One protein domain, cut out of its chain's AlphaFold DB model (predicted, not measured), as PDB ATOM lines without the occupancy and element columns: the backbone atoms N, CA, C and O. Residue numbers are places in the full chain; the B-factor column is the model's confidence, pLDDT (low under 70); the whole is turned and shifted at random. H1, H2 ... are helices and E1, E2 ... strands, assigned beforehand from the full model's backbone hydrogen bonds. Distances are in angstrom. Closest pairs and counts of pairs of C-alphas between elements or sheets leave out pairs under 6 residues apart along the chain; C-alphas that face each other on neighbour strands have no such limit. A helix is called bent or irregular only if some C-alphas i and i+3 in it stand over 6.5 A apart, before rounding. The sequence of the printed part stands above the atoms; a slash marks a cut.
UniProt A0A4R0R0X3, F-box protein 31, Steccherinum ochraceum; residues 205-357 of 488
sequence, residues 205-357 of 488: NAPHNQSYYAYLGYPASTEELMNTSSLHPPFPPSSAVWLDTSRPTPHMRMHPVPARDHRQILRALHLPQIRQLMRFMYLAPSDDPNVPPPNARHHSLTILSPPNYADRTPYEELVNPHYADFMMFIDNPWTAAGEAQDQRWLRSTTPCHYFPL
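What this domain is: This is residues 205 to 357 of the 488 residues of the protein "F-box protein 31" of Steccherinum ochraceum (UniProt A0A4R0R0X3). With little regular structure, this is a flat body largely of loops around two separate antiparallel strand pairs: E1 E2, with H1, H2 and H5 round it, and E3 E4, near which the loop 229 to 262 swings. The printed 153 residues, mixed in class, run E1 H1 H2 H3 E2 E3 H4 H5 H6 E4; compact, radius of gyration of the C-alphas 16.9 A, spans 50 by 44 by 22 A.

How they stand to each other: Look at E1, residues 211 to 216, antiparallel to E2, residues 279 to 284: N 213 and O 282, 2.9 A, are within hydrogen-bond range. H1, residues 222 to 228, and H2, residues 263 to 268, are close but not clearly touching, closest C-alphas Thr 222 and Arg 267, 6.4 A. H5, residues 323 to 334, irregular with C-alphas 330 and 333 7.5 A apart, has its C-alpha of Ile 330 5.4 A from that of Phe 280 of E2. With residues 323 to 324 alone it only just touches H4, residues 313 to 319, only at the corner: 3 pairs of C-alphas within 8 A, closest Glu 317 and Tyr 323, 5.8 A. E3, residues 300 to 303, is antiparallel to E4, residues 353 to 357: N 301 and O 354, 2.8 A, are within hydrogen-bond range. Every O i to N i+4 pair is within range in H1, H2 and H4, and 5 of 8 in H5.

Where its parts are: Find C-alpha 211 at (-30.139, -4.700, -18.858); E1 runs 16.6 A from there. H3, residues 271 to 274, and H6, residues 343 to 346, are too short for such pairs. E4 ends at C-alpha 357, (-16.209, -18.944, -20.261).

The domain as a whole: The printed part has no cut; the links H1 to H2 and E2 to E3 are long. Residues 307 to 312 stand free. Low pLDDT, under 70, covers 54 residues, among them 321 to 350.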
ATOM      1  N   ASN A 205     -17.755  -6.643 -29.268       92.81
ATOM      2  CA  ASN A 205     -18.489  -5.558 -28.651       92.81
ATOM      3  C   ASN A 205     -17.644  -4.850 -27.591       92.81
ATOM      4  O   ASN A 205     -16.926  -5.469 -26.796       92.81
ATOM      5  N   ALA A 206     -17.754  -3.525 -27.564       90.31
ATOM      6  CA  ALA A 206     -17.309  -2.737 -26.427       90.31
ATOM      7  C   ALA A 206     -18.150  -3.093 -25.188       90.31
ATOM      8  O   ALA A 206     -19.319  -3.466 -25.337       90.31
ATOM      9  N   PRO A 207     -17.593  -2.944 -23.973       89.38
ATOM     10  CA  PRO A 207     -18.375  -3.086 -22.757       89.38
ATOM     11  C   PRO A 207     -19.575  -2.136 -22.792       89.38
ATOM     12  O   PRO A 207     -19.462  -0.994 -23.248       89.38
ATOM     13  N   HIS A 208     -20.732  -2.607 -22.339       84.12
ATOM     14  CA  HIS A 208     -21.993  -1.889 -22.480       84.12
ATOM     15  C   HIS A 208     -22.863  -1.991 -21.233       84.12
ATOM     16  O   HIS A 208     -22.831  -2.969 -20.494       84.12
ATOM     17  N   ASN A 209     -23.677  -0.962 -21.010       82.44
ATOM     18  CA  ASN A 209     -24.648  -0.925 -19.927       82.44
ATOM     19  C   ASN A 209     -26.045  -1.209 -20.492       82.44
ATOM     20  O   ASN A 209     -26.827  -0.290 -20.715       82.44
ATOM     21  N   GLN A 210     -26.334  -2.481 -20.765       85.00
ATOM     22  CA  GLN A 210     -27.667  -2.914 -21.168       85.00
ATOM     23  C   GLN A 210     -28.196  -3.924 -20.153       85.00
ATOM     24  O   GLN A 210     -27.481  -4.841 -19.760       85.00
ATOM     25  N   SER A 211     -29.447  -3.761 -19.736       84.62
ATOM     26  CA  SER A 211     -30.139  -4.700 -18.858       84.62
ATOM     27  C   SER A 211     -31.520  -5.043 -19.396       84.62
ATOM     28  O   SER A 211     -32.118  -4.287 -20.171       84.62
ATOM     29  N   TYR A 212     -32.004  -6.207 -18.975       85.06
ATOM     30  CA  TYR A 212     -33.340  -6.687 -19.268       85.06
ATOM     31  C   TYR A 212     -34.220  -6.525 -18.036       85.06
ATOM     32  O   TYR A 212     -33.837  -6.890 -16.927       85.06
ATOM     33  N   TYR A 213     -35.419  -6.012 -18.252       82.69
ATOM     34  CA  TYR A 213     -36.440  -5.859 -17.231       82.69
ATOM     35  C   TYR A 213     -37.613  -6.757 -17.589       82.69
ATOM     36  O   TYR A 213     -38.020  -6.820 -18.751       82.69
ATOM     37  N   ALA A 214     -38.130  -7.467 -16.594       79.38
ATOM     38  CA  ALA A 214     -39.287  -8.331 -16.714       79.38
ATOM     39  C   ALA A 214     -40.441  -7.736 -15.915       79.38
ATOM     40  O   ALA A 214     -40.313  -7.440 -14.721       79.38
ATOM     41  N   TYR A 215     -41.579  -7.593 -16.581       75.69
ATOM     42  CA  TYR A 215     -42.818  -7.183 -15.955       75.69
ATOM     43  C   TYR A 215     -43.804  -8.353 -15.913       75.69
ATOM     44  O   TYR A 215     -44.031  -9.034 -16.917       75.69
ATOM     45  N   LEU A 216     -44.387  -8.581 -14.734       72.19
ATOM     46  CA  LEU A 216     -45.301  -9.683 -14.445       72.19
ATOM     47  C   LEU A 216     -46.550  -9.115 -13.750       72.19
ATOM     48  O   LEU A 216     -46.553  -8.970 -12.530       72.19
ATOM     49  N   GLY A 217     -47.613  -8.783 -14.491       71.81
ATOM     50  CA  GLY A 217     -48.835  -8.265 -13.864       71.81
ATOM     51  C   GLY A 217     -49.806  -7.525 -14.783       71.81
ATOM     52  O   GLY A 217     -49.671  -7.537 -16.000       71.81
ATOM     53  N   TYR A 218     -50.799  -6.878 -14.164       70.69
ATOM     54  CA  TYR A 218     -51.739  -5.961 -14.813       70.69
ATOM     55  C   TYR A 218     -51.537  -4.559 -14.235       70.69
ATOM     56  O   TYR A 218     -52.066  -4.275 -13.157       70.69
ATOM     57  N   PRO A 219     -50.799  -3.667 -14.908       70.75
ATOM     58  CA  PRO A 219     -50.507  -2.367 -14.339       70.75
ATOM     59  C   PRO A 219     -51.758  -1.493 -14.449       70.75
ATOM     60  O   PRO A 219     -52.428  -1.449 -15.490       70.75
ATOM     61  N   ALA A 220     -52.090  -0.766 -13.383       72.12
ATOM     62  CA  ALA A 220     -53.127   0.254 -13.442       72.12
ATOM     63  C   ALA A 220     -52.628   1.515 -14.168       72.12
ATOM     64  O   ALA A 220     -53.454   2.242 -14.723       72.12
ATOM     65  N   SER A 221     -51.306   1.742 -14.215       75.50
ATOM     66  CA  SER A 221     -50.647   2.852 -14.920       75.50
ATOM     67  C   SER A 221     -49.262   2.473 -15.481       75.50
ATOM     68  O   SER A 221     -48.613   1.552 -14.991       75.50
ATOM     69  N   THR A 222     -48.757   3.213 -16.475       71.12
ATOM     70  CA  THR A 222     -47.378   3.038 -16.981       71.12
ATOM     71  C   THR A 222     -46.315   3.387 -15.931       71.12
ATOM     72  O   THR A 222     -45.198   2.884 -15.981       71.12
ATOM     73  N   GLU A 223     -46.640   4.239 -14.963       77.81
ATOM     74  CA  GLU A 223     -45.738   4.561 -13.856       77.81
ATOM     75  C   GLU A 223     -45.635   3.394 -12.866       77.81
ATOM     76  O   GLU A 223     -44.537   2.992 -12.490       77.81
ATOM     77  N   GLU A 224     -46.766   2.771 -12.531       78.00
ATOM     78  CA  GLU A 224     -46.790   1.535 -11.747       78.00
ATOM     79  C   GLU A 224     -46.014   0.416 -12.446       78.00
ATOM     80  O   GLU A 224     -45.217  -0.254 -11.797       78.00
ATOM     81  N   LEU A 225     -46.178   0.261 -13.765       74.94
ATOM     82  CA  LEU A 225     -45.405  -0.678 -14.585       74.94
ATOM     83  C   LEU A 225     -43.893  -0.502 -14.372       74.94
ATOM     84  O   LEU A 225     -43.191  -1.476 -14.104       74.94
ATOM     85  N   MET A 226     -43.388   0.730 -14.471       76.00
ATOM     86  CA  MET A 226     -41.959   1.009 -14.284       76.00
ATOM     87  C   MET A 226     -41.497   0.718 -12.859       76.00
ATOM     88  O   MET A 226     -40.429   0.148 -12.664       76.00
ATOM     89  N   ASN A 227     -42.319   1.068 -11.870       77.12
ATOM     90  CA  ASN A 227     -41.983   0.915 -10.456       77.12
ATOM     91  C   ASN A 227     -42.064  -0.539  -9.965       77.12
ATOM     92  O   ASN A 227     -41.492  -0.866  -8.929       77.12
ATOM     93  N   THR A 228     -42.780  -1.407 -10.681       74.19
ATOM     94  CA  THR A 228     -42.989  -2.820 -10.310       74.19
ATOM     95  C   THR A 228     -42.276  -3.800 -11.242       74.19
ATOM     96  O   THR A 228     -42.340  -5.012 -11.032       74.19
ATOM     97  N   SER A 229     -41.567  -3.296 -12.256       76.75
ATOM     98  CA  SER A 229     -40.724  -4.119 -13.117       76.75
ATOM     99  C   SER A 229     -39.539  -4.669 -12.331       76.75
ATOM    100  O   SER A 229     -38.850  -3.954 -11.607       76.75
ATOM    101  N   SER A 230     -39.293  -5.961 -12.496       77.50
ATOM    102  CA  SER A 230     -38.167  -6.649 -11.875       77.50
ATOM    103  C   SER A 230     -36.971  -6.679 -12.820       77.50
ATOM    104  O   SER A 230     -37.122  -6.849 -14.031       77.50
ATOM    105  N   LEU A 231     -35.769  -6.517 -12.274       81.81
ATOM    106  CA  LEU A 231     -34.539  -6.681 -13.039       81.81
ATOM    107  C   LEU A 231     -34.320  -8.176 -13.307       81.81
ATOM    108  O   LEU A 231     -34.205  -8.962 -12.362       81.81
ATOM    109  N   HIS A 232     -34.249  -8.573 -14.581       82.75
ATOM    110  CA  HIS A 232     -33.779  -9.913 -14.931       82.75
ATOM    111  C   HIS A 232     -32.311 -10.030 -14.495       82.75
ATOM    112  O   HIS A 232     -31.560  -9.065 -14.675       82.75
ATOM    113  N   PRO A 233     -31.862 -11.183 -13.962       84.19
ATOM    114  CA  PRO A 233     -30.481 -11.351 -13.528       84.19
ATOM    115  C   PRO A 233     -29.472 -10.892 -14.590       84.19
ATOM    116  O   PRO A 233     -29.632 -11.238 -15.770       84.19
ATOM    117  N   PRO A 234     -28.459 -10.095 -14.203       85.31
ATOM    118  CA  PRO A 234     -27.422  -9.671 -15.128       85.31
ATOM    119  C   PRO A 234     -26.594 -10.876 -15.576       85.31
ATOM    120  O   PRO A 234     -26.387 -11.823 -14.813       85.31
ATOM    121  N   PHE A 235     -26.097 -10.826 -16.809       87.50
ATOM    122  CA  PHE A 235     -25.268 -11.884 -17.367       87.50
ATOM    123  C   PHE A 235     -24.076 -11.299 -18.137       87.50
ATOM    124  O   PHE A 235     -24.317 -10.626 -19.142       87.50
ATOM    125  N   PRO A 236     -22.824 -11.594 -17.731       91.38
ATOM    126  CA  PRO A 236     -22.438 -12.351 -16.528       91.38
ATOM    127  C   PRO A 236     -22.917 -11.652 -15.239       91.38
ATOM    128  O   PRO A 236     -23.146 -10.453 -15.274       91.38
ATOM    129  N   PRO A 237     -23.095 -12.328 -14.092       88.38
ATOM    130  CA  PRO A 237     -23.215 -11.642 -12.804       88.38
ATOM    131  C   PRO A 237     -21.873 -11.006 -12.395       88.38
ATOM    132  O   PRO A 237     -20.808 -11.424 -12.845       88.38
ATOM    133  N   SER A 238     -21.887 -10.013 -11.501       84.31
ATOM    134  CA  SER A 238     -20.650  -9.358 -11.022       84.31
ATOM    135  C   SER A 238     -19.708 -10.312 -10.276       84.31
ATOM    136  O   SER A 238     -18.503 -10.078 -10.224       84.31
ATOM    137  N   SER A 239     -20.259 -11.391  -9.723       86.94
ATOM    138  CA  SER A 239     -19.562 -12.477  -9.037       86.94
ATOM    139  C   SER A 239     -19.302 -13.697  -9.932       86.94
ATOM    140  O   SER A 239     -19.066 -14.785  -9.412       86.94
ATOM    141  N   ALA A 240     -19.358 -13.551 -11.263       88.94
ATOM    142  CA  ALA A 240     -19.140 -14.643 -12.213       88.94
ATOM    143  C   ALA A 240     -17.713 -15.210 -12.139       88.94
ATOM    144  O   ALA A 240     -16.823 -14.829 -12.896       88.94
ATOM    145  N   VAL A 241     -17.508 -16.175 -11.250       90.25
ATOM    146  CA  VAL A 241     -16.261 -16.942 -11.107       90.25
ATOM    147  C   VAL A 241     -15.924 -17.761 -12.355       90.25
ATOM    148  O   VAL A 241     -14.753 -17.986 -12.648       90.25
ATOM    149  N   TRP A 242     -16.946 -18.140 -13.125       92.38
ATOM    150  CA  TRP A 242     -16.824 -18.862 -14.390       92.38
ATOM    151  C   TRP A 242     -16.377 -17.981 -15.564       92.38
ATOM    152  O   TRP A 242     -16.072 -18.503 -16.634       92.38
ATOM    153  N   LEU A 243     -16.351 -16.653 -15.405       94.00
ATOM    154  CA  LEU A 243     -15.919 -15.738 -16.457       94.00
ATOM    155  C   LEU A 243     -14.391 -15.781 -16.607       94.00
ATOM    156  O   LEU A 243     -13.637 -15.665 -15.636       94.00
ATOM    157  N   ASP A 244     -13.922 -15.908 -17.844       92.62
ATOM    158  CA  ASP A 244     -12.500 -15.899 -18.176       92.62
ATOM    159  C   ASP A 244     -12.005 -14.472 -18.416       92.62
ATOM    160  O   ASP A 244     -11.947 -13.977 -19.542       92.62
ATOM    161  N   THR A 245     -11.638 -13.793 -17.334       90.19
ATOM    162  CA  THR A 245     -11.044 -12.450 -17.397       90.19
ATOM    163  C   THR A 245      -9.577 -12.462 -17.827       90.19
ATOM    164  O   THR A 245      -9.017 -11.403 -18.105       90.19
ATOM    165  N   SER A 246      -8.952 -13.643 -17.883       88.62
ATOM    166  CA  SER A 246      -7.560 -13.819 -18.300       88.62
ATOM    167  C   SER A 246      -7.406 -13.954 -19.815       88.62
ATOM    168  O   SER A 246      -6.319 -13.710 -20.349       88.62
ATOM    169  N   ARG A 247      -8.491 -14.308 -20.521       87.88
ATOM    170  CA  ARG A 247      -8.489 -14.459 -21.975       87.88
ATOM    171  C   ARG A 247      -8.123 -13.139 -22.655       87.88
ATOM    172  O   ARG A 247      -8.765 -12.117 -22.393       87.88
ATOM    173  N   PRO A 248      -7.140 -13.135 -23.573       88.44
ATOM    174  CA  PRO A 248      -6.853 -11.949 -24.359       88.44
ATOM    175  C   PRO A 248      -8.075 -11.554 -25.193       88.44
ATOM    176  O   PRO A 248      -8.836 -12.395 -25.666       88.44
ATOM    177  N   THR A 249      -8.265 -10.256 -25.398       88.88
ATOM    178  CA  THR A 249      -9.318  -9.772 -26.292       88.88
ATOM    179  C   THR A 249      -8.945 -10.090 -27.744       88.88
ATOM    180  O   THR A 249      -7.797  -9.839 -28.128       88.88
ATOM    181  N   PRO A 250      -9.874 -10.612 -28.570       89.88
ATOM    182  CA  PRO A 250      -9.639 -10.802 -29.998       89.88
ATOM    183  C   PRO A 250      -9.130  -9.524 -30.662       89.88
ATOM    184  O   PRO A 250      -9.615  -8.427 -30.378       89.88
ATOM    185  N   HIS A 251      -8.169  -9.656 -31.576       88.56
ATOM    186  CA  HIS A 251      -7.599  -8.520 -32.303       88.56
ATOM    187  C   HIS A 251      -8.502  -8.132 -33.483       88.56
ATOM    188  O   HIS A 251      -8.102  -8.129 -34.645       88.56
ATOM    189  N   MET A 252      -9.755  -7.818 -33.159       88.44
ATOM    190  CA  MET A 252     -10.811  -7.432 -34.084       88.44
ATOM    191  C   MET A 252     -11.215  -5.978 -33.849       88.44
ATOM    192  O   MET A 252     -10.972  -5.403 -32.786       88.44
ATOM    193  N   ARG A 253     -11.868  -5.370 -34.844       89.19
ATOM    194  CA  ARG A 253     -12.471  -4.051 -34.657       89.19
ATOM    195  C   ARG A 253     -13.539  -4.146 -33.570       89.19
ATOM    196  O   ARG A 253     -14.427  -4.987 -33.643       89.19
ATOM    197  N   MET A 254     -13.443  -3.257 -32.589       91.25
ATOM    198  CA  MET A 254     -14.438  -3.142 -31.536       91.25
ATOM    199  C   MET A 254     -15.627  -2.307 -32.018       91.25
ATOM    200  O   MET A 254     -15.447  -1.261 -32.649       91.25
ATOM    201  N   HIS A 255     -16.832  -2.767 -31.710       90.62
ATOM    202  CA  HIS A 255     -18.094  -2.144 -32.076       90.62
ATOM    203  C   HIS A 255     -18.770  -1.584 -30.820       90.62
ATOM    204  O   HIS A 255     -18.920  -2.311 -29.836       90.62
ATOM    205  N   PRO A 256     -19.174  -0.303 -30.807       88.75
ATOM    206  CA  PRO A 256     -19.984   0.213 -29.716       88.75
ATOM    207  C   PRO A 256     -21.354  -0.469 -29.741       88.75
ATOM    208  O   PRO A 256     -21.984  -0.554 -30.797       88.75
ATOM    209  N   VAL A 257     -21.829  -0.918 -28.582       83.81
ATOM    210  CA  VAL A 257     -23.204  -1.402 -28.432       83.81
ATOM    211  C   VAL A 257     -24.065  -0.208 -28.027       83.81
ATOM    212  O   VAL A 257     -23.890   0.312 -26.921       83.81
ATOM    213  N   PRO A 258     -24.954   0.290 -28.904       81.00
ATOM    214  CA  PRO A 258     -25.817   1.405 -28.550       81.00
ATOM    215  C   PRO A 258     -26.758   0.972 -27.427       81.00
ATOM    216  O   PRO A 258     -27.440  -0.050 -27.541       81.00
ATOM    217  N   ALA A 259     -26.805   1.758 -26.353       80.19
ATOM    218  CA  ALA A 259     -27.746   1.524 -25.271       80.19
ATOM    219  C   ALA A 259     -29.175   1.695 -25.806       80.19
ATOM    220  O   ALA A 259     -29.550   2.768 -26.284       80.19
ATOM    221  N   ARG A 260     -29.963   0.621 -25.758       83.19
ATOM    222  CA  ARG A 260     -31.377   0.627 -26.119       83.19
ATOM    223  C   ARG A 260     -32.194   0.934 -24.875       83.19
ATOM    224  O   ARG A 260     -32.047   0.268 -23.849       83.19
ATOM    225  N   ASP A 261     -33.071   1.926 -24.987       85.19
ATOM    226  CA  ASP A 261     -34.011   2.290 -23.932       85.19
ATOM    227  C   ASP A 261     -35.453   2.191 -24.433       85.19
ATOM    228  O   ASP A 261     -36.012   3.116 -25.024       85.19
ATOM    229  N   HIS A 262     -36.069   1.039 -24.190       82.88
ATOM    230  CA  HIS A 262     -37.447   0.760 -24.572       82.88
ATOM    231  C   HIS A 262     -38.461   1.474 -23.662       82.88
ATOM    232  O   HIS A 262     -39.658   1.440 -23.946       82.88
ATOM    233  N   ARG A 263     -38.031   2.172 -22.598       81.75
ATOM    234  CA  ARG A 263     -38.947   2.871 -21.682       81.75
ATOM    235  C   ARG A 263     -39.760   3.958 -22.370       81.75
ATOM    236  O   ARG A 263     -40.910   4.183 -22.004       81.75
ATOM    237  N   GLN A 264     -39.183   4.632 -23.364       77.56
ATOM    238  CA  GLN A 264     -39.899   5.655 -24.131       77.56
ATOM    239  C   GLN A 264     -41.046   5.048 -24.943       77.56
ATOM    240  O   GLN A 264     -42.139   5.605 -24.961       77.56
ATOM    241  N   ILE A 265     -40.820   3.873 -25.534       74.62
ATOM    242  CA  ILE A 265     -41.842   3.134 -26.281       74.62
ATOM    243  C   ILE A 265     -42.961   2.710 -25.333       74.62
ATOM    244  O   ILE A 265     -44.121   2.982 -25.613       74.62
ATOM    245  N   LEU A 266     -42.628   2.145 -24.168       75.31
ATOM    246  CA  LEU A 266     -43.627   1.751 -23.165       75.31
ATOM    247  C   LEU A 266     -44.499   2.925 -22.696       75.31
ATOM    248  O   LEU A 266     -45.682   2.737 -22.428       75.31
ATOM    249  N   ARG A 267     -43.941   4.142 -22.630       78.50
ATOM    250  CA  ARG A 267     -44.697   5.373 -22.334       78.50
ATOM    251  C   ARG A 267     -45.635   5.796 -23.460       78.50
ATOM    252  O   ARG A 267     -46.644   6.427 -23.172       78.50
ATOM    253  N   ALA A 268     -45.304   5.472 -24.708       73.38
ATOM    254  CA  ALA A 268     -46.127   5.787 -25.870       73.38
ATOM    255  C   ALA A 268     -47.309   4.815 -26.056       73.38
ATOM    256  O   ALA A 268     -48.259   5.139 -26.766       73.38
ATOM    257  N   LEU A 269     -47.281   3.644 -25.411       68.88
ATOM    258  CA  LEU A 269     -48.387   2.686 -25.460       68.88
ATOM    259  C   LEU A 269     -49.568   3.133 -24.609       68.88
ATOM    260  O   LEU A 269     -49.414   3.579 -23.470       68.88
ATOM    261  N   HIS A 270     -50.775   2.923 -25.128       68.31
ATOM    262  CA  HIS A 270     -51.989   3.211 -24.380       68.31
ATOM    263  C   HIS A 270     -52.260   2.107 -23.344       68.31
ATOM    264  O   HIS A 270     -52.125   0.916 -23.621       68.31
ATOM    265  N   LEU A 271     -52.732   2.494 -22.154       64.31
ATOM    266  CA  LEU A 271     -53.038   1.580 -21.041       64.31
ATOM    267  C   LEU A 271     -53.896   0.350 -21.402       64.31
ATOM    268  O   LEU A 271     -53.585  -0.736 -20.910       64.31
ATOM    269  N   PRO A 272     -54.941   0.448 -22.250       68.00
ATOM    270  CA  PRO A 272     -55.704  -0.724 -22.679       68.00
ATOM    271  C   PRO A 272     -54.866  -1.763 -23.439       68.00
ATOM    272  O   PRO A 272     -55.118  -2.954 -23.289       68.00
ATOM    273  N   GLN A 273     -53.859  -1.331 -24.205       66.12
ATOM    274  CA  GLN A 273     -52.938  -2.215 -24.931       66.12
ATOM    275  C   GLN A 273     -51.968  -2.891 -23.952       66.12
ATOM    276  O   GLN A 273     -51.730  -4.091 -24.039       66.12
ATOM    277  N   ILE A 274     -51.485  -2.145 -22.950       63.53
ATOM    278  CA  ILE A 274     -50.603  -2.686 -21.906       63.53
ATOM    279  C   ILE A 274     -51.336  -3.694 -21.017       63.53
ATOM    280  O   ILE A 274     -50.773  -4.721 -20.670       63.53
ATOM    281  N   ARG A 275     -52.610  -3.466 -20.680       63.06
ATOM    282  CA  ARG A 275     -53.396  -4.423 -19.877       63.06
ATOM    283  C   ARG A 275     -53.624  -5.770 -20.567       63.06
ATOM    284  O   ARG A 275     -53.949  -6.737 -19.886       63.06
ATOM    285  N   GLN A 276     -53.472  -5.843 -21.888       63.88
ATOM    286  CA  GLN A 276     -53.483  -7.109 -22.626       63.88
ATOM    287  C   GLN A 276     -52.120  -7.830 -22.554       63.88
ATOM    288  O   GLN A 276     -52.066  -9.047 -22.728       63.88
ATOM    289  N   LEU A 277     -51.029  -7.115 -22.236       63.66
ATOM    290  CA  LEU A 277     -49.694  -7.668 -21.980       63.66
ATOM    291  C   LEU A 277     -49.631  -8.242 -20.561       63.66
ATOM    292  O   LEU A 277     -49.245  -7.565 -19.615       63.66
ATOM    293  N   MET A 278     -49.980  -9.520 -20.419       61.22
ATOM    294  CA  MET A 278     -49.897 -10.238 -19.140       61.22
ATOM    295  C   MET A 278     -48.482 -10.296 -18.553       61.22
ATOM    296  O   MET A 278     -48.294 -10.310 -17.334       61.22
ATOM    297  N   ARG A 279     -47.488 -10.424 -19.431       69.00
ATOM    298  CA  ARG A 279     -46.064 -10.553 -19.120       69.00
ATOM    299  C   ARG A 279     -45.306 -10.040 -20.324       69.00
ATOM    300  O   ARG A 279     -45.704 -10.361 -21.435       69.00
ATOM    301  N   PHE A 280     -44.254  -9.267 -20.117       71.44
ATOM    302  CA  PHE A 280     -43.359  -8.885 -21.202       71.44
ATOM    303  C   PHE A 280     -41.996  -8.487 -20.653       71.44
ATOM    304  O   PHE A 280     -41.825  -8.235 -19.457       71.44
ATOM    305  N   MET A 281     -41.024  -8.425 -21.555       77.50
ATOM    306  CA  MET A 281     -39.677  -7.976 -21.253       77.50
ATOM    307  C   MET A 281     -39.317  -6.753 -22.076       77.50
ATOM    308  O   MET A 281     -39.762  -6.597 -23.213       77.50
ATOM    309  N   TYR A 282     -38.482  -5.892 -21.512       78.75
ATOM    310  CA  TYR A 282     -37.960  -4.737 -22.222       78.75
ATOM    311  C   TYR A 282     -36.496  -4.483 -21.873       78.75
ATOM    312  O   TYR A 282     -35.985  -4.925 -20.845       78.75
ATOM    313  N   LEU A 283     -35.816  -3.775 -22.770       83.44
ATOM    314  CA  LEU A 283     -34.435  -3.362 -22.607       83.44
ATOM    315  C   LEU A 283     -34.380  -1.933 -22.087       83.44
ATOM    316  O   LEU A 283     -35.032  -1.049 -22.639       83.44
ATOM    317  N   ALA A 284     -33.565  -1.694 -21.072       85.50
ATOM    318  CA  ALA A 284     -33.170  -0.350 -20.685       85.50
ATOM    319  C   ALA A 284     -31.715  -0.356 -20.194       85.50
ATOM    320  O   ALA A 284     -31.212  -1.413 -19.788       85.50
ATOM    321  N   PRO A 285     -31.016   0.791 -20.242       86.38
ATOM    322  CA  PRO A 285     -29.783   0.953 -19.486       86.38
ATOM    323  C   PRO A 285     -30.036   0.598 -18.022       86.38
ATOM    324  O   PRO A 285     -31.108   0.899 -17.499       86.38
ATOM    325  N   SER A 286     -29.072  -0.042 -17.366       79.56
ATOM    326  CA  SER A 286     -29.182  -0.284 -15.930       79.56
ATOM    327  C   SER A 286     -29.219   1.055 -15.204       79.56
ATOM    328  O   SER A 286     -28.304   1.871 -15.348       79.56
ATOM    329  N   ASP A 287     -30.294   1.261 -14.450       69.25
ATOM    330  CA  ASP A 287     -30.524   2.464 -13.654       69.25
ATOM    331  C   ASP A 287     -29.807   2.436 -12.298       69.25
ATOM    332  O   ASP A 287     -29.896   3.416 -11.567       69.25
ATOM    333  N   ASP A 288     -29.125   1.342 -11.930       66.25
ATOM    334  CA  ASP A 288     -28.446   1.232 -10.637       66.25
ATOM    335  C   ASP A 288     -27.035   1.855 -10.700       66.25
ATOM    336  O   ASP A 288     -26.111   1.246 -11.247       66.25
ATOM    337  N   PRO A 289     -26.815   3.062 -10.139       56.47
ATOM    338  CA  PRO A 289     -25.497   3.690 -10.133       56.47
ATOM    339  C   PRO A 289     -24.503   2.979  -9.202       56.47
ATOM    340  O   PRO A 289     -23.299   3.200  -9.323       56.47
ATOM    341  N   ASN A 290     -24.982   2.145  -8.269       53.81
ATOM    342  CA  ASN A 290     -24.157   1.446  -7.282       53.81
ATOM    343  C   ASN A 290     -23.718   0.058  -7.761       53.81
ATOM    344  O   ASN A 290     -22.733  -0.484  -7.257       53.81
ATOM    345  N   VAL A 291     -24.408  -0.504  -8.755       56.25
ATOM    346  CA  VAL A 291     -24.044  -1.763  -9.405       56.25
ATOM    347  C   VAL A 291     -23.756  -1.463 -10.873       56.25
ATOM    348  O   VAL A 291     -24.643  -1.622 -11.710       56.25
ATOM    349  N   PRO A 292     -22.526  -1.029 -11.231       55.22
ATOM    350  CA  PRO A 292     -22.164  -0.956 -12.636       55.22
ATOM    351  C   PRO A 292     -22.442  -2.335 -13.244       55.22
ATOM    352  O   PRO A 292     -21.965  -3.339 -12.697       55.22
ATOM    353  N   PRO A 293     -23.231  -2.411 -14.325       56.38
ATOM    354  CA  PRO A 293     -23.632  -3.686 -14.879       56.38
ATOM    355  C   PRO A 293     -22.380  -4.476 -15.222       56.38
ATOM    356  O   PRO A 293     -21.412  -3.893 -15.719       56.38
ATOM    357  N   PRO A 294     -22.369  -5.791 -15.003       55.16
ATOM    358  CA  PRO A 294     -21.196  -6.616 -15.288       55.16
ATOM    359  C   PRO A 294     -20.723  -6.473 -16.744       55.16
ATOM    360  O   PRO A 294     -19.526  -6.427 -17.023       55.16
ATOM    361  N   ASN A 295     -21.663  -6.259 -17.664       58.50
ATOM    362  CA  ASN A 295     -21.431  -6.044 -19.093       58.50
ATOM    363  C   ASN A 295     -20.644  -4.748 -19.375       58.50
ATOM    364  O   ASN A 295     -20.029  -4.625 -20.429       58.50
ATOM    365  N   ALA A 296     -20.588  -3.800 -18.431       58.03
ATOM    366  CA  ALA A 296     -19.818  -2.560 -18.545       58.03
ATOM    367  C   ALA A 296     -18.308  -2.761 -18.323       58.03
ATOM    368  O   ALA A 296     -17.532  -1.822 -18.500       58.03
ATOM    369  N   ARG A 297     -17.875  -3.968 -17.937       72.94
ATOM    370  CA  ARG A 297     -16.465  -4.280 -17.654       72.94
ATOM    371  C   ARG A 297     -15.853  -5.291 -18.613       72.94
ATOM    372  O   ARG A 297     -14.634  -5.455 -18.614       72.94
ATOM    373  N   HIS A 298     -16.674  -5.964 -19.413       85.12
ATOM    374  CA  HIS A 298     -16.241  -7.110 -20.199       85.12
ATOM    375  C   HIS A 298     -16.633  -6.954 -21.662       85.12
ATOM    376  O   HIS A 298     -17.737  -6.523 -21.988       85.12
ATOM    377  N   HIS A 299     -15.707  -7.320 -22.545       90.56
ATOM    378  CA  HIS A 299     -15.997  -7.468 -23.962       90.56
ATOM    379  C   HIS A 299     -16.886  -8.690 -24.185       90.56
ATOM    380  O   HIS A 299     -16.755  -9.697 -23.487       90.56
ATOM    381  N   SER A 300     -17.754  -8.605 -25.185       93.62
ATOM    382  CA  SER A 300     -18.584  -9.721 -25.623       93.62
ATOM    383  C   SER A 300     -18.481  -9.906 -27.130       93.62
ATOM    384  O   SER A 300     -17.986  -9.032 -27.844       93.62
ATOM    385  N   LEU A 301     -18.931 -11.053 -27.623       94.19
ATOM    386  CA  LEU A 301     -19.034 -11.325 -29.049       94.19
ATOM    387  C   LEU A 301     -20.490 -11.363 -29.475       94.19
ATOM    388  O   LEU A 301     -21.325 -11.924 -28.776       94.19
ATOM    389  N   THR A 302     -20.787 -10.843 -30.656       92.00
ATOM    390  CA  THR A 302     -22.066 -11.085 -31.320       92.00
ATOM    391  C   THR A 302     -21.827 -11.842 -32.607       92.00
ATOM    392  O   THR A 302     -21.017 -11.423 -33.434       92.00
ATOM    393  N   ILE A 303     -22.570 -12.930 -32.787       88.88
ATOM    394  CA  ILE A 303     -22.665 -13.616 -34.071       88.88
ATOM    395  C   ILE A 303     -23.795 -12.962 -34.864       88.88
ATOM    396  O   ILE A 303     -24.936 -12.913 -34.407       88.88
ATOM    397  N   LEU A 304     -23.482 -12.445 -36.047       85.12
ATOM    398  CA  LEU A 304     -24.458 -11.803 -36.919       85.12
ATOM    399  C   LEU A 304     -25.203 -12.842 -37.756       85.12
ATOM    400  O   LEU A 304     -24.596 -13.782 -38.275       85.12
ATOM    401  N   SER A 305     -26.503 -12.629 -37.951       80.88
ATOM    402  CA  SER A 305     -27.299 -13.405 -38.904       80.88
ATOM    403  C   SER A 305     -26.787 -13.196 -40.339       80.88
ATOM    404  O   SER A 305     -26.415 -12.067 -40.691       80.88
ATOM    405  N   PRO A 306     -26.812 -14.228 -41.204       77.81
ATOM    406  CA  PRO A 306     -26.406 -14.080 -42.595       77.81
ATOM    407  C   PRO A 306     -27.245 -12.994 -43.307       77.81
ATOM    408  O   PRO A 306     -28.485 -12.991 -43.228       77.81
ATOM    409  N   PRO A 307     -26.614 -12.040 -44.014       71.31
ATOM    410  CA  PRO A 307     -27.349 -11.051 -44.793       71.31
ATOM    411  C   PRO A 307     -28.064 -11.729 -45.970       71.31
ATOM    412  O   PRO A 307     -27.573 -12.702 -46.534       71.31
ATOM    413  N   ASN A 308     -29.233 -11.206 -46.352       68.69
ATOM    414  CA  ASN A 308     -30.046 -11.702 -47.474       68.69
ATOM    415  C   ASN A 308     -30.553 -13.152 -47.363       68.69
ATOM    416  O   ASN A 308     -31.036 -13.702 -48.351       68.69
ATOM    417  N   TYR A 309     -30.495 -13.766 -46.179       69.12
ATOM    418  CA  TYR A 309     -31.202 -15.017 -45.937       69.12
ATOM    419  C   TYR A 309     -32.699 -14.739 -45.781       69.12
ATOM    420  O   TYR A 309     -33.088 -13.963 -44.906       69.12
ATOM    421  N   ALA A 310     -33.516 -15.304 -46.679       69.19
ATOM    422  CA  ALA A 310     -34.951 -15.026 -46.751       69.19
ATOM    423  C   ALA A 310     -35.683 -15.427 -45.462       69.19
ATOM    424  O   ALA A 310     -36.596 -14.720 -45.042       69.19
ATOM    425  N   ASP A 311     -35.231 -16.505 -44.818       71.12
ATOM    426  CA  ASP A 311     -35.739 -16.963 -43.531       71.12
ATOM    427  C   ASP A 311     -34.603 -17.109 -42.515       71.12
ATOM    428  O   ASP A 311     -33.965 -18.150 -42.416       71.12
ATOM    429  N   ARG A 312     -34.319 -16.044 -41.760       74.06
ATOM    430  CA  ARG A 312     -33.269 -16.036 -40.723       74.06
ATOM    431  C   ARG A 312     -33.608 -16.879 -39.499       74.06
ATOM    432  O   ARG A 312     -32.707 -17.148 -38.708       74.06
ATOM    433  N   THR A 313     -34.863 -17.292 -39.361       75.25
ATOM    434  CA  THR A 313     -35.401 -17.904 -38.146       75.25
ATOM    435  C   THR A 313     -34.609 -19.137 -37.710       75.25
ATOM    436  O   THR A 313     -34.173 -19.144 -36.565       75.25
ATOM    437  N   PRO A 314     -34.274 -20.113 -38.584       76.56
ATOM    438  CA  PRO A 314     -33.542 -21.307 -38.152       76.56
ATOM    439  C   PRO A 314     -32.134 -20.998 -37.628       76.56
ATOM    440  O   PRO A 314     -31.658 -21.621 -36.681       76.56
ATOM    441  N   TYR A 315     -31.454 -20.016 -38.229       80.88
ATOM    442  CA  TYR A 315     -30.132 -19.594 -37.772       80.88
ATOM    443  C   TYR A 315     -30.216 -18.816 -36.457       80.88
ATOM    444  O   TYR A 315     -29.403 -19.018 -35.559       80.88
ATOM    445  N   GLU A 316     -31.200 -17.926 -36.340       80.38
ATOM    446  CA  GLU A 316     -31.439 -17.158 -35.122       80.38
ATOM    447  C   GLU A 316     -31.845 -18.072 -33.965       80.38
ATOM    448  O   GLU A 316     -31.308 -17.915 -32.878       80.38
ATOM    449  N   GLU A 317     -32.676 -19.084 -34.205       79.75
ATOM    450  CA  GLU A 317     -32.985 -20.142 -33.240       79.75
ATOM    451  C   GLU A 317     -31.761 -20.991 -32.888       79.75
ATOM    452  O   GLU A 317     -31.631 -21.432 -31.753       79.75
ATOM    453  N   LEU A 318     -30.826 -21.204 -33.817       83.06
ATOM    454  CA  LEU A 318     -29.587 -21.913 -33.505       83.06
ATOM    455  C   LEU A 318     -28.708 -21.114 -32.530       83.06
ATOM    456  O   LEU A 318     -28.242 -21.653 -31.529       83.06
ATOM    457  N   VAL A 319     -28.456 -19.832 -32.808       85.00
ATOM    458  CA  VAL A 319     -27.579 -18.993 -31.963       85.00
ATOM    459  C   VAL A 319     -28.298 -18.405 -30.745       85.00
ATOM    460  O   VAL A 319     -27.653 -17.950 -29.799       85.00
ATOM    461  N   ASN A 320     -29.626 -18.408 -30.756       82.06
ATOM    462  CA  ASN A 320     -30.506 -17.943 -29.696       82.06
ATOM    463  C   ASN A 320     -31.658 -18.953 -29.525       82.06
ATOM    464  O   ASN A 320     -32.799 -18.662 -29.907       82.06
ATOM    465  N   PRO A 321     -31.356 -20.155 -28.995       68.06
ATOM    466  CA  PRO A 321     -32.351 -21.201 -28.818       68.06
ATOM    467  C   PRO A 321     -33.487 -20.661 -27.963       68.06
ATOM    468  O   PRO A 321     -33.261 -20.103 -26.892       68.06
ATOM    469  N   HIS A 322     -34.710 -20.822 -28.472       66.00
ATOM    470  CA  HIS A 322     -35.948 -20.317 -27.875       66.00
ATOM    471  C   HIS A 322     -36.204 -18.814 -28.032       66.00
ATOM    472  O   HIS A 322     -36.964 -18.218 -27.263       66.00
ATOM    473  N   TYR A 323     -35.687 -18.217 -29.110       64.19
ATOM    474  CA  TYR A 323     -36.225 -16.963 -29.638       64.19
ATOM    475  C   TYR A 323     -37.759 -17.004 -29.755       64.19
ATOM    476  O   TYR A 323     -38.416 -16.033 -29.401       64.19
ATOM    477  N   ALA A 324     -38.339 -18.143 -30.150       60.50
ATOM    478  CA  ALA A 324     -39.784 -18.347 -30.171       60.50
ATOM    479  C   ALA A 324     -40.441 -18.226 -28.780       60.50
ATOM    480  O   ALA A 324     -41.475 -17.576 -28.681       60.50
ATOM    481  N   ASP A 325     -39.844 -18.757 -27.703       59.19
ATOM    482  CA  ASP A 325     -40.383 -18.614 -26.337       59.19
ATOM    483  C   ASP A 325     -40.358 -17.138 -25.906       59.19
ATOM    484  O   ASP A 325     -41.329 -16.626 -25.347       59.19
ATOM    485  N   PHE A 326     -39.269 -16.423 -26.210       62.50
ATOM    486  CA  PHE A 326     -39.177 -14.977 -25.994       62.50
ATOM    487  C   PHE A 326     -40.233 -14.215 -26.801       62.50
ATOM    488  O   PHE A 326     -40.921 -13.350 -26.258       62.50
ATOM    489  N   MET A 327     -40.397 -14.567 -28.078       56.00
ATOM    490  CA  MET A 327     -41.436 -14.002 -28.925       56.00
ATOM    491  C   MET A 327     -42.812 -14.330 -28.362       56.00
ATOM    492  O   MET A 327     -43.611 -13.425 -28.283       56.00
ATOM    493  N   MET A 328     -43.087 -15.521 -27.828       54.84
ATOM    494  CA  MET A 328     -44.353 -15.821 -27.143       54.84
ATOM    495  C   MET A 328     -44.574 -14.968 -25.884       54.84
ATOM    496  O   MET A 328     -45.707 -14.564 -25.614       54.84
ATOM    497  N   PHE A 329     -43.515 -14.660 -25.126       54.72
ATOM    498  CA  PHE A 329     -43.574 -13.698 -24.018       54.72
ATOM    499  C   PHE A 329     -43.881 -12.268 -24.486       54.72
ATOM    500  O   PHE A 329     -44.349 -11.466 -23.685       54.72
ATOM    501  N   ILE A 330     -43.627 -11.929 -25.752       55.19
ATOM    502  CA  ILE A 330     -43.869 -10.594 -26.310       55.19
ATOM    503  C   ILE A 330     -45.165 -10.537 -27.137       55.19
ATOM    504  O   ILE A 330     -45.957  -9.623 -26.950       55.19
ATOM    505  N   ASP A 331     -45.424 -11.504 -28.012       48.09
ATOM    506  CA  ASP A 331     -46.308 -11.444 -29.185       48.09
ATOM    507  C   ASP A 331     -47.808 -11.434 -28.887       48.09
ATOM    508  O   ASP A 331     -48.609 -11.212 -29.799       48.09
ATOM    509  N   ASN A 332     -48.229 -11.638 -27.640       46.25
ATOM    510  CA  ASN A 332     -49.657 -11.792 -27.363       46.25
ATOM    511  C   ASN A 332     -50.495 -10.502 -27.599       46.25
ATOM    512  O   ASN A 332     -51.673 -10.621 -27.913       46.25
ATOM    513  N   PRO A 333     -49.948  -9.270 -27.489       48.09
ATOM    514  CA  PRO A 333     -50.753  -8.046 -27.743       48.09
ATOM    515  C   PRO A 333     -50.305  -7.152 -28.903       48.09
ATOM    516  O   PRO A 333     -51.086  -6.326 -29.373       48.09
ATOM    517  N   TRP A 334     -49.071  -7.281 -29.392       49.22
ATOM    518  CA  TRP A 334     -48.530  -6.371 -30.419       49.22
ATOM    519  C   TRP A 334     -49.009  -6.685 -31.836       49.22
ATOM    520  O   TRP A 334     -48.971  -5.834 -32.726       49.22
ATOM    521  N   THR A 335     -49.501  -7.902 -32.047       45.78
ATOM    522  CA  THR A 335     -50.157  -8.332 -33.284       45.78
ATOM    523  C   THR A 335     -51.519  -7.660 -33.487       45.78
ATOM    524  O   THR A 335     -51.920  -7.442 -34.628       45.78
ATOM    525  N   ALA A 336     -52.193  -7.242 -32.411       46.16
ATOM    526  CA  ALA A 336     -53.504  -6.594 -32.477       46.16
ATOM    527  C   ALA A 336     -53.448  -5.081 -32.780       46.16
ATOM    528  O   ALA A 336     -54.463  -4.497 -33.156       46.16
ATOM    529  N   ALA A 337     -52.281  -4.437 -32.645       50.34
ATOM    530  CA  ALA A 337     -52.135  -2.982 -32.778       50.34
ATOM    531  C   ALA A 337     -51.967  -2.470 -34.229       50.34
ATOM    532  O   ALA A 337     -51.796  -1.274 -34.432       50.34
ATOM    533  N   GLY A 338     -52.044  -3.335 -35.248       44.91
ATOM    534  CA  GLY A 338     -52.233  -2.925 -36.650       44.91
ATOM    535  C   GLY A 338     -51.035  -2.298 -37.385       44.91
ATOM    536  O   GLY A 338     -51.113  -2.128 -38.599       44.91
ATOM    537  N   GLU A 339     -49.913  -2.008 -36.724       50.28
ATOM    538  CA  GLU A 339     -48.744  -1.385 -37.366       50.28
ATOM    539  C   GLU A 339     -47.635  -2.408 -37.671       50.28
ATOM    540  O   GLU A 339     -46.680  -2.612 -36.924       50.28
ATOM    541  N   ALA A 340     -47.749  -3.056 -38.834       48.75
ATOM    542  CA  ALA A 340     -46.784  -4.042 -39.338       48.75
ATOM    543  C   ALA A 340     -45.357  -3.486 -39.558       48.75
ATOM    544  O   ALA A 340     -44.407  -4.257 -39.701       48.75
ATOM    545  N   GLN A 341     -45.184  -2.161 -39.594       45.66
ATOM    546  CA  GLN A 341     -43.895  -1.516 -39.860       45.66
ATOM    547  C   GLN A 341     -43.005  -1.430 -38.604       45.66
ATOM    548  O   GLN A 341     -41.785  -1.529 -38.734       45.66
ATOM    549  N   ASP A 342     -43.599  -1.377 -37.403       49.75
ATOM    550  CA  ASP A 342     -42.874  -1.289 -36.123       49.75
ATOM    551  C   ASP A 342     -42.579  -2.649 -35.470       49.75
ATOM    552  O   ASP A 342     -41.653  -2.779 -34.664       49.75
ATOM    553  N   GLN A 343     -43.250  -3.720 -35.906       48.19
ATOM    554  CA  GLN A 343     -42.902  -5.092 -35.509       48.19
ATOM    555  C   GLN A 343     -41.495  -5.507 -35.967       48.19
ATOM    556  O   GLN A 343     -40.897  -6.418 -35.395       48.19
ATOM    557  N   ARG A 344     -40.932  -4.826 -36.974       49.06
ATOM    558  CA  ARG A 344     -39.563  -5.060 -37.454       49.06
ATOM    559  C   ARG A 344     -38.502  -4.727 -36.398       49.06
ATOM    560  O   ARG A 344     -37.416  -5.291 -36.465       49.06
ATOM    561  N   TRP A 345     -38.810  -3.864 -35.425       46.22
ATOM    562  CA  TRP A 345     -37.901  -3.505 -34.329       46.22
ATOM    563  C   TRP A 345     -37.913  -4.523 -33.185       46.22
ATOM    564  O   TRP A 345     -36.861  -4.811 -32.626       46.22
ATOM    565  N   LEU A 346     -39.075  -5.118 -32.883       47.41
ATOM    566  CA  LEU A 346     -39.187  -6.254 -31.953       47.41
ATOM    567  C   LEU A 346     -38.572  -7.521 -32.562       47.41
ATOM    568  O   LEU A 346     -37.845  -8.238 -31.884       47.41
ATOM    569  N   ARG A 347     -38.785  -7.731 -33.872       47.47
ATOM    570  CA  ARG A 347     -38.127  -8.788 -34.659       47.47
ATOM    571  C   ARG A 347     -36.664  -8.508 -34.987       47.47
ATOM    572  O   ARG A 347     -35.970  -9.397 -35.470       47.47
ATOM    573  N   SER A 348     -36.182  -7.285 -34.762       47.00
ATOM    574  CA  SER A 348     -34.753  -6.977 -34.777       47.00
ATOM    575  C   SER A 348     -34.179  -7.554 -33.488       47.00
ATOM    576  O   SER A 348     -33.944  -6.819 -32.518       47.00
ATOM    577  N   THR A 349     -34.008  -8.877 -33.515       54.62
ATOM    578  CA  THR A 349     -33.319  -9.716 -32.540       54.62
ATOM    579  C   THR A 349     -32.316  -8.881 -31.765       54.62
ATOM    580  O   THR A 349     -31.379  -8.305 -32.323       54.62
ATOM    581  N   THR A 350     -32.559  -8.711 -30.466       64.88
ATOM    582  CA  THR A 350     -31.511  -8.182 -29.597       64.88
ATOM    583  C   THR A 350     -30.344  -9.147 -29.740       64.88
ATOM    584  O   THR A 350     -30.543 -10.333 -29.463       64.88
ATOM    585  N   PRO A 351     -29.199  -8.693 -30.273       74.75
ATOM    586  CA  PRO A 351     -28.113  -9.595 -30.590       74.75
ATOM    587  C   PRO A 351     -27.701 -10.337 -29.326       74.75
ATOM    588  O   PRO A 351     -27.529  -9.730 -28.274       74.75
ATOM    589  N   CYS A 352     -27.580 -11.652 -29.447       85.81
ATOM    590  CA  CYS A 352     -27.050 -12.488 -28.388       85.81
ATOM    591  C   CYS A 352     -25.565 -12.141 -28.201       85.81
ATOM    592  O   CYS A 352     -24.796 -12.120 -29.173       85.81
ATOM    593  N   HIS A 353     -25.176 -11.826 -26.972       91.94
ATOM    594  CA  HIS A 353     -23.810 -11.510 -26.594       91.94
ATOM    595  C   HIS A 353     -23.175 -12.711 -25.903       91.94
ATOM    596  O   HIS A 353     -23.720 -13.272 -24.959       91.94
ATOM    597  N   TYR A 354     -21.989 -13.083 -26.351       94.94
ATOM    598  CA  TYR A 354     -21.226 -14.205 -25.835       94.94
ATOM    599  C   TYR A 354     -20.054 -13.699 -25.001       94.94
ATOM    600  O   TYR A 354     -19.268 -12.871 -25.461       94.94
ATOM    601  N   PHE A 355     -19.919 -14.219 -23.788       95.50
ATOM    602  CA  PHE A 355     -18.868 -13.879 -22.834       95.50
ATOM    603  C   PHE A 355     -17.915 -15.062 -22.658       95.50
ATOM    604  O   PHE A 355     -18.370 -16.207 -22.669       95.50
ATOM    605  N   PRO A 356     -16.602 -14.823 -22.515       95.31
ATOM    606  CA  PRO A 356     -15.624 -15.900 -22.493       95.31
ATOM    607  C   PRO A 356     -15.779 -16.725 -21.213       95.31
ATOM    608  O   PRO A 356     -15.671 -16.208 -20.104       95.31
ATOM    609  N   LEU A 357     -16.043 -18.016 -21.369       93.94
ATOM    610  CA  LEU A 357     -16.209 -18.944 -20.261       93.94
ATOM    611  C   LEU A 357     -14.868 -19.598 -19.940       93.94
ATOM    612  O   LEU A 357     -14.193 -20.101 -20.843       93.94
TER     613      LEU A 357